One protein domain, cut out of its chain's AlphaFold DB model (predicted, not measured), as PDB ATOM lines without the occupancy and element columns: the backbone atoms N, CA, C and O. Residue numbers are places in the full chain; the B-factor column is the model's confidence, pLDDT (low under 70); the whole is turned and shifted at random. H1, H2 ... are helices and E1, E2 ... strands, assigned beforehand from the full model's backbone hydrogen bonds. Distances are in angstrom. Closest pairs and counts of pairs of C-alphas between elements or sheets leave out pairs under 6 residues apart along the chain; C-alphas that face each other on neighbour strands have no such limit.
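Overview. This is residues 63 to 125 of the 125 residues of the protein "LysR family transcriptional regulator" of Pseudomonas fluorescens (UniProt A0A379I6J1). A two-strand antiparallel ribbon, E1 and E2, has H3 over one face; small H2 sits near H3, and H1 lies out past the end of E1. The 63 printed residues hold three named helices and two strands, in order E1, H1, H2, H3, E2, class mixed. The whole is compact, radius of gyration of the C-alphas 11.2 A, spanning 30 by 28 by 21 A.

Arrangement. E1, residues 63 to 68, and E2, residues 113 to 124, are antiparallel at 137 degrees; N 67 and O 119, 2.8 A, are within hydrogen-bond range. E2 bends by 86 degrees at residue 116. The closest C-alphas of E1 and H3, residues 96 to 104, are Leu 64 and Trp 101, 6.4 A. H2, residues 80 to 84, is close to H3 but not clearly touching, closest C-alphas Ala 84 and Leu 102, 7.2 A. H1, residues 70 to 75, touches no helix. Every O i to N i+4 pair is within range in H2 and H3; H1 has 0 of 2, but 3 of 3 O i to N i+3.

Along the chain. E1, 15.9 A, begins at C-alpha 63 (44.240, -25.165, -43.134); E2, 26.7 A, ends at C-alpha 124 (41.868, -19.938, -46.706). H3 measures 12.3 A.

Size, cuts and confidence. The printed part has no cut. The H2 to H3 link is long. Residues 113 to 116 and 122 to 125 have pLDDT under 70.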
ATOM      1  N   LEU A  63      43.821 -25.119 -44.528       86.69
ATOM      2  CA  LEU A  63      44.240 -25.165 -43.134       86.69
ATOM      3  C   LEU A  63      43.031 -25.372 -42.222       86.69
ATOM      4  O   LEU A  63      42.110 -24.555 -42.184       86.69
ATOM      5  N   LEU A  64      43.085 -26.452 -41.446       88.25
ATOM      6  CA  LEU A  64      42.151 -26.739 -40.364       88.25
ATOM      7  C   LEU A  64      42.750 -26.240 -39.049       88.25
ATOM      8  O   LEU A  64      43.771 -26.760 -38.592       88.25
ATOM      9  N   ILE A  65      42.125 -25.224 -38.456       89.56
ATOM     10  CA  ILE A  65      42.651 -24.542 -37.271       89.56
ATOM     11  C   ILE A  65      41.652 -24.677 -36.117       89.56
ATOM     12  O   ILE A  65      40.510 -24.222 -36.249       89.56
ATOM     13  N   PRO A  66      42.058 -25.269 -34.980       90.12
ATOM     14  CA  PRO A  66      41.271 -25.242 -33.760       90.12
ATOM     15  C   PRO A  66      41.072 -23.815 -33.270       90.12
ATOM     16  O   PRO A  66      42.026 -23.047 -33.148       90.12
ATOM     17  N   VAL A  67      39.836 -23.478 -32.937       90.19
ATOM     18  CA  VAL A  67      39.479 -22.201 -32.333       90.19
ATOM     19  C   VAL A  67      38.689 -22.440 -31.059       90.19
ATOM     20  O   VAL A  67      37.820 -23.305 -30.990       90.19
ATOM     21  N   GLY A  68      38.987 -21.657 -30.034       89.19
ATOM     22  CA  GLY A  68      38.324 -21.732 -28.741       89.19
ATOM     23  C   GLY A  68      38.122 -20.342 -28.165       89.19
ATOM     24  O   GLY A  68      38.696 -19.363 -28.649       89.19
ATOM     25  N   ALA A  69      37.290 -20.250 -27.131       89.00
ATOM     26  CA  ALA A  69      37.112 -18.998 -26.413       89.00
ATOM     27  C   ALA A  69      38.449 -18.545 -25.777       89.00
ATOM     28  O   ALA A  69      39.181 -19.388 -25.250       89.00
ATOM     29  N   PRO A  70      38.781 -17.238 -25.781       88.75
ATOM     30  CA  PRO A  70      40.075 -16.754 -25.286       88.75
ATOM     31  C   PRO A  70      40.380 -17.140 -23.833       88.75
ATOM     32  O   PRO A  70      41.530 -17.381 -23.482       88.75
ATOM     33  N   ASN A  71      39.348 -17.237 -22.990       89.81
ATOM     34  CA  ASN A  71      39.473 -17.599 -21.577       89.81
ATOM     35  C   ASN A  71      39.948 -19.042 -21.341       89.81
ATOM     36  O   ASN A  71      40.414 -19.334 -20.245       89.81
ATOM     37  N   LEU A  72      39.888 -19.927 -22.340       86.88
ATOM     38  CA  LEU A  72      40.429 -21.285 -22.228       86.88
ATOM     39  C   LEU A  72      41.948 -21.290 -22.005       86.88
ATOM     40  O   LEU A  72      42.483 -22.251 -21.457       86.88
ATOM     41  N   LEU A  73      42.643 -20.220 -22.401       89.00
ATOM     42  CA  LEU A  73      44.078 -20.057 -22.170       89.00
ATOM     43  C   LEU A  73      44.422 -19.788 -20.696       89.00
ATOM     44  O   LEU A  73      45.574 -19.967 -20.303       89.00
ATOM     45  N   ASN A  74      43.442 -19.404 -19.869       91.81
ATOM     46  CA  ASN A  74      43.648 -19.199 -18.431       91.81
ATOM     47  C   ASN A  74      43.998 -20.510 -17.717       91.81
ATOM     48  O   ASN A  74      44.742 -20.505 -16.741       91.81
ATOM     49  N   ASP A  75      43.519 -21.635 -18.244       86.12
ATOM     50  CA  ASP A  75      43.778 -22.974 -17.720       86.12
ATOM     51  C   ASP A  75      45.124 -23.544 -18.229       86.12
ATOM     52  O   ASP A  75      45.339 -24.758 -18.219       86.12
ATOM     53  N   GLY A  76      46.009 -22.694 -18.763       88.00
ATOM     54  CA  GLY A  76      47.311 -23.064 -19.318       88.00
ATOM     55  C   GLY A  76      47.312 -23.330 -20.832       88.00
ATOM     56  O   GLY A  76      46.288 -23.197 -21.505       88.00
ATOM     57  N   PRO A  77      48.474 -23.711 -21.396       86.69
ATOM     58  CA  PRO A  77      48.626 -23.918 -22.832       86.69
ATOM     59  C   PRO A  77      47.764 -25.080 -23.348       86.69
ATOM     60  O   PRO A  77      47.459 -26.042 -22.634       86.69
ATOM     61  N   TRP A  78      47.385 -24.991 -24.622       87.06
ATOM     62  CA  TRP A  78      46.612 -26.015 -25.321       87.06
ATOM     63  C   TRP A  78      47.493 -26.754 -26.322       87.06
ATOM     64  O   TRP A  78      47.842 -26.225 -27.374       87.06
ATOM     65  N   GLY A  79      47.859 -27.985 -25.963       87.38
ATOM     66  CA  GLY A  79      48.506 -28.938 -26.861       87.38
ATOM     67  C   GLY A  79      47.498 -29.843 -27.569       87.38
ATOM     68  O   GLY A  79      46.312 -29.865 -27.231       87.38
ATOM     69  N   VAL A  80      47.997 -30.627 -28.527       88.25
ATOM     70  CA  VAL A  80      47.188 -31.545 -29.346       88.25
ATOM     71  C   VAL A  80      46.422 -32.552 -28.476       88.25
ATOM     72  O   VAL A  80      45.218 -32.711 -28.658       88.25
ATOM     73  N   GLU A  81      47.074 -33.142 -27.471       88.38
ATOM     74  CA  GLU A  81      46.452 -34.121 -26.562       88.38
ATOM     75  C   GLU A  81      45.291 -33.537 -25.759       88.38
ATOM     76  O   GLU A  81      44.202 -34.107 -25.681       88.38
ATOM     77  N   ARG A  82      45.503 -32.341 -25.197       89.06
ATOM     78  CA  ARG A  82      44.471 -31.635 -24.437       89.06
ATOM     79  C   ARG A  82      43.256 -31.370 -25.313       89.06
ATOM     80  O   ARG A  82      42.133 -31.601 -24.876       89.06
ATOM     81  N   LEU A  83      43.477 -30.927 -26.548       87.94
ATOM     82  CA  LEU A  83      42.404 -30.669 -27.497       87.94
ATOM     83  C   LEU A  83      41.661 -31.951 -27.896       87.94
ATOM     84  O   LEU A  83      40.439 -31.936 -27.967       87.94
ATOM     85  N   ALA A  84      42.374 -33.060 -28.099       86.19
ATOM     86  CA  ALA A  84      41.774 -34.349 -28.441       86.19
ATOM     87  C   ALA A  84      40.894 -34.927 -27.320       86.19
ATOM     88  O   ALA A  84      39.919 -35.619 -27.603       86.19
ATOM     89  N   SER A  85      41.216 -34.615 -26.061       84.94
ATOM     90  CA  SER A  85      40.403 -34.971 -24.887       84.94
ATOM     91  C   SER A  85      39.280 -33.976 -24.567       84.94
ATOM     92  O   SER A  85      38.468 -34.227 -23.675       84.94
ATOM     93  N   ALA A  86      39.250 -32.829 -25.249       86.38
ATOM     94  CA  ALA A  86      38.317 -31.759 -24.949       86.38
ATOM     95  C   ALA A  86      36.937 -31.993 -25.573       86.38
ATOM     96  O   ALA A  86      36.697 -32.860 -26.408       86.38
ATOM     97  N   GLU A  87      36.016 -31.148 -25.141       86.69
ATOM     98  CA  GLU A  87      34.646 -31.064 -25.614       86.69
ATOM     99  C   GLU A  87      34.572 -30.236 -26.914       86.69
ATOM    100  O   GLU A  87      34.786 -29.013 -26.907       86.69
ATOM    101  N   LEU A  88      34.308 -30.911 -28.042       88.31
ATOM    102  CA  LEU A  88      34.443 -30.356 -29.394       88.31
ATOM    103  C   LEU A  88      33.087 -29.985 -30.021       88.31
ATOM    104  O   LEU A  88      32.130 -30.760 -30.066       88.31
ATOM    105  N   LEU A  89      33.025 -28.778 -30.577       88.25
ATOM    106  CA  LEU A  89      31.960 -28.286 -31.440       88.25
ATOM    107  C   LEU A  89      32.208 -28.787 -32.864       88.25
ATOM    108  O   LEU A  89      33.238 -28.496 -33.475       88.25
ATOM    109  N   HIS A  90      31.236 -29.522 -33.400       84.00
ATOM    110  CA  HIS A  90      31.266 -30.038 -34.765       84.00
ATOM    111  C   HIS A  90      30.363 -29.179 -35.659       84.00
ATOM    112  O   HIS A  90      29.142 -29.246 -35.495       84.00
ATOM    113  N   PRO A  91      30.926 -28.382 -36.590       76.94
ATOM    114  CA  PRO A  91      30.132 -27.516 -37.461       76.94
ATOM    115  C   PRO A  91      29.324 -28.312 -38.495       76.94
ATOM    116  O   PRO A  91      28.258 -27.870 -38.917       76.94
ATOM    117  N   THR A  92      29.803 -29.500 -38.872       75.25
ATOM    118  CA  THR A  92      29.142 -30.407 -39.812       75.25
ATOM    119  C   THR A  92      28.646 -31.682 -39.119       75.25
ATOM    120  O   THR A  92      29.306 -32.197 -38.207       75.25
ATOM    121  N   PRO A  93      27.501 -32.256 -39.548       75.12
ATOM    122  CA  PRO A  93      26.992 -33.514 -38.997       75.12
ATOM    123  C   PRO A  93      27.960 -34.696 -39.147       75.12
ATOM    124  O   PRO A  93      28.024 -35.553 -38.266       75.12
ATOM    125  N   ASP A  94      28.732 -34.724 -40.237       77.62
ATOM    126  CA  ASP A  94      29.683 -35.792 -40.574       77.62
ATOM    127  C   ASP A  94      30.984 -35.760 -39.747       77.62
ATOM    128  O   ASP A  94      31.812 -36.675 -39.842       77.62
ATOM    129  N   ARG A  95      31.180 -34.709 -38.934       82.31
ATOM    130  CA  ARG A  95      32.362 -34.479 -38.087       82.31
ATOM    131  C   ARG A  95      33.686 -34.587 -38.854       82.31
ATOM    132  O   ARG A  95      34.709 -34.936 -38.259       82.31
ATOM    133  N   ARG A  96      33.671 -34.361 -40.173       83.62
ATOM    134  CA  ARG A  96      34.816 -34.650 -41.048       83.62
ATOM    135  C   ARG A  96      36.047 -33.837 -40.662       83.62
ATOM    136  O   ARG A  96      37.144 -34.385 -40.657       83.62
ATOM    137  N   ASP A  97      35.855 -32.593 -40.244       86.75
ATOM    138  CA  ASP A  97      36.942 -31.646 -39.987       86.75
ATOM    139  C   ASP A  97      37.797 -32.077 -38.796       86.75
ATOM    140  O   ASP A  97      39.010 -32.223 -38.917       86.75
ATOM    141  N   TRP A  98      37.159 -32.381 -37.662       88.56
ATOM    142  CA  TRP A  98      37.860 -32.871 -36.473       88.56
ATOM    143  C   TRP A  98      38.510 -34.234 -36.705       88.56
ATOM    144  O   TRP A  98      39.635 -34.448 -36.259       88.56
ATOM    145  N   ARG A  99      37.860 -35.140 -37.452       87.38
ATOM    146  CA  ARG A  99      38.477 -36.419 -37.846       87.38
ATOM    147  C   ARG A  99      39.732 -36.203 -38.694       87.38
ATOM    148  O   ARG A  99      40.771 -36.775 -38.374       87.38
ATOM    149  N   ARG A 100      39.659 -35.365 -39.736       87.94
ATOM    150  CA  ARG A 100      40.803 -35.034 -40.604       87.94
ATOM    151  C   ARG A 100      41.922 -34.358 -39.811       87.94
ATOM    152  O   ARG A 100      43.087 -34.703 -39.992       87.94
ATOM    153  N   TRP A 101      41.582 -33.435 -38.914       90.69
ATOM    154  CA  TRP A 101      42.561 -32.746 -38.078       90.69
ATOM    155  C   TRP A 101      43.281 -33.705 -37.125       90.69
ATOM    156  O   TRP A 101      44.507 -33.739 -37.126       90.69
ATOM    157  N   LEU A 102      42.541 -34.538 -36.384       89.75
ATOM    158  CA  LEU A 102      43.112 -35.523 -35.455       89.75
ATOM    159  C   LEU A 102      43.988 -36.559 -36.171       89.75
ATOM    160  O   LEU A 102      45.044 -36.928 -35.668       89.75
ATOM    161  N   GLN A 103      43.592 -37.003 -37.368       89.62
ATOM    162  CA  GLN A 103      44.428 -37.882 -38.190       89.62
ATOM    163  C   GLN A 103      45.763 -37.223 -38.552       89.62
ATOM    164  O   GLN A 103      46.810 -37.854 -38.420       89.62
ATOM    165  N   ARG A 104      45.745 -35.948 -38.960       89.00
ATOM    166  CA  ARG A 104      46.957 -35.203 -39.339       89.00
ATOM    167  C   ARG A 104      47.866 -34.862 -38.157       89.00
ATOM    168  O   ARG A 104      49.036 -34.567 -38.378       89.00
ATOM    169  N   THR A 105      47.360 -34.913 -36.928       89.62
ATOM    170  CA  THR A 105      48.139 -34.662 -35.706       89.62
ATOM    171  C   THR A 105      48.537 -35.931 -34.951       89.62
ATOM    172  O   THR A 105      49.123 -35.837 -33.876       89.62
ATOM    173  N   GLY A 106      48.272 -37.116 -35.515       87.88
ATOM    174  CA  GLY A 106      48.671 -38.402 -34.933       87.88
ATOM    175  C   GLY A 106      47.702 -38.975 -33.891       87.88
ATOM    176  O   GLY A 106      48.024 -39.972 -33.256       87.88
ATOM    177  N   LEU A 107      46.504 -38.400 -33.737       86.00
ATOM    178  CA  LEU A 107      45.508 -38.765 -32.717       86.00
ATOM    179  C   LEU A 107      44.226 -39.365 -33.307       86.00
ATOM    180  O   LEU A 107      43.119 -39.124 -32.824       86.00
ATOM    181  N   ALA A 108      44.361 -40.178 -34.355       79.94
ATOM    182  CA  ALA A 108      43.233 -40.754 -35.093       79.94
ATOM    183  C   ALA A 108      42.247 -41.575 -34.229       79.94
ATOM    184  O   ALA A 108      41.083 -41.707 -34.601       79.94
ATOM    185  N   SER A 109      42.692 -42.117 -33.089       75.44
ATOM    186  CA  SER A 109      41.883 -42.930 -32.168       75.44
ATOM    187  C   SER A 109      41.193 -42.135 -31.051       75.44
ATOM    188  O   SER A 109      40.531 -42.738 -30.207       75.44
ATOM    189  N   ALA A 110      41.344 -40.807 -31.002       78.12
ATOM    190  CA  ALA A 110      40.742 -39.994 -29.949       78.12
ATOM    191  C   ALA A 110      39.206 -39.956 -30.056       78.12
ATOM    192  O   ALA A 110      38.631 -39.681 -31.115       78.12
ATOM    193  N   SER A 111      38.527 -40.224 -28.937       71.94
ATOM    194  CA  SER A 111      37.066 -40.197 -28.841       71.94
ATOM    195  C   SER A 111      36.538 -38.760 -28.815       71.94
ATOM    196  O   SER A 111      36.917 -37.984 -27.944       71.94
ATOM    197  N   GLN A 112      35.618 -38.421 -29.722       73.31
ATOM    198  CA  GLN A 112      35.054 -37.070 -29.852       73.31
ATOM    199  C   GLN A 112      33.696 -36.965 -29.130       73.31
ATOM    200  O   GLN A 112      32.749 -37.676 -29.487       73.31
ATOM    201  N   SER A 113      33.589 -36.074 -28.136       68.06
ATOM    202  CA  SER A 113      32.355 -35.786 -27.382       68.06
ATOM    203  C   SER A 113      31.685 -34.482 -27.855       68.06
ATOM    204  O   SER A 113      32.326 -33.636 -28.470       68.06
ATOM    205  N   ARG A 114      30.368 -34.343 -27.622       62.56
ATOM    206  CA  ARG A 114      29.493 -33.364 -28.312       62.56
ATOM    207  C   ARG A 114      29.024 -32.164 -27.462       62.56
ATOM    208  O   ARG A 114      28.176 -31.407 -27.923       62.56
ATOM    209  N   ALA A 115      29.533 -31.993 -26.246       60.62
ATOM    210  CA  ALA A 115      29.394 -30.744 -25.488       60.62
ATOM    211  C   ALA A 115      30.559 -29.825 -25.898       60.62
ATOM    212  O   ALA A 115      31.596 -30.344 -26.288       60.62
ATOM    213  N   GLY A 116      30.395 -28.501 -25.974       62.22
ATOM    214  CA  GLY A 116      31.271 -27.692 -26.835       62.22
ATOM    215  C   GLY A 116      31.986 -26.519 -26.175       62.22
ATOM    216  O   GLY A 116      31.332 -25.606 -25.676       62.22
ATOM    217  N   ARG A 117      33.325 -26.498 -26.266       70.94
ATOM    218  CA  ARG A 117      34.194 -25.349 -25.924       70.94
ATOM    219  C   ARG A 117      35.142 -24.926 -27.055       70.94
ATOM    220  O   ARG A 117      35.555 -23.768 -27.088       70.94
ATOM    221  N   CYS A 118      35.439 -25.828 -27.994       74.81
ATOM    222  CA  CYS A 118      36.335 -25.579 -29.129       74.81
ATOM    223  C   CYS A 118      35.678 -25.975 -30.452       74.81
ATOM    224  O   CYS A 118      35.135 -27.066 -30.550       74.81
ATOM    225  N   SER A 119      35.763 -25.133 -31.478       83.12
ATOM    226  CA  SER A 119      35.366 -25.447 -32.858       83.12
ATOM    227  C   SER A 119      36.602 -25.566 -33.750       83.12
ATOM    228  O   SER A 119      37.714 -25.262 -33.326       83.12
ATOM    229  N   ILE A 120      36.420 -25.997 -34.992       79.69
ATOM    230  CA  ILE A 120      37.464 -25.980 -36.013       79.69
ATOM    231  C   ILE A 120      37.001 -25.108 -37.172       79.69
ATOM    232  O   ILE A 120      35.845 -25.178 -37.589       79.69
ATOM    233  N   LEU A 121      37.883 -24.231 -37.648       79.62
ATOM    234  CA  LEU A 121      37.593 -23.345 -38.767       79.62
ATOM    235  C   LEU A 121      38.495 -23.650 -39.951       79.62
ATOM    236  O   LEU A 121      39.681 -23.955 -39.804       79.62
ATOM    237  N   TRP A 122      37.904 -23.482 -41.128       65.62
ATOM    238  CA  TRP A 122      38.600 -23.455 -42.402       65.62
ATOM    239  C   TRP A 122      39.274 -22.096 -42.566       65.62
ATOM    240  O   TRP A 122      38.598 -21.064 -42.646       65.62
ATOM    241  N   SER A 123      40.601 -22.084 -42.653       63.09
ATOM    242  CA  SER A 123      41.344 -20.897 -43.059       63.09
ATOM    243  C   SER A 123      41.825 -21.056 -44.497       63.09
ATOM    244  O   SER A 123      42.558 -21.985 -44.828       63.09
ATOM    245  N   TRP A 124      41.383 -20.128 -45.342       55.12
ATOM    246  CA  TRP A 124      41.868 -19.938 -46.706       55.12
ATOM    247  C   TRP A 124      42.928 -18.832 -46.591       55.12
ATOM    248  O   TRP A 124      42.562 -17.664 -46.364       55.12
ATOM    249  N   ALA A 125      44.204 -19.238 -46.586       44.22
ATOM    250  CA  ALA A 125      45.357 -18.339 -46.506       44.22
ATOM    251  C   ALA A 125      45.424 -17.447 -47.752       44.22
ATOM    252  O   ALA A 125      45.266 -17.984 -48.870       44.22
TER     253      ALA A 125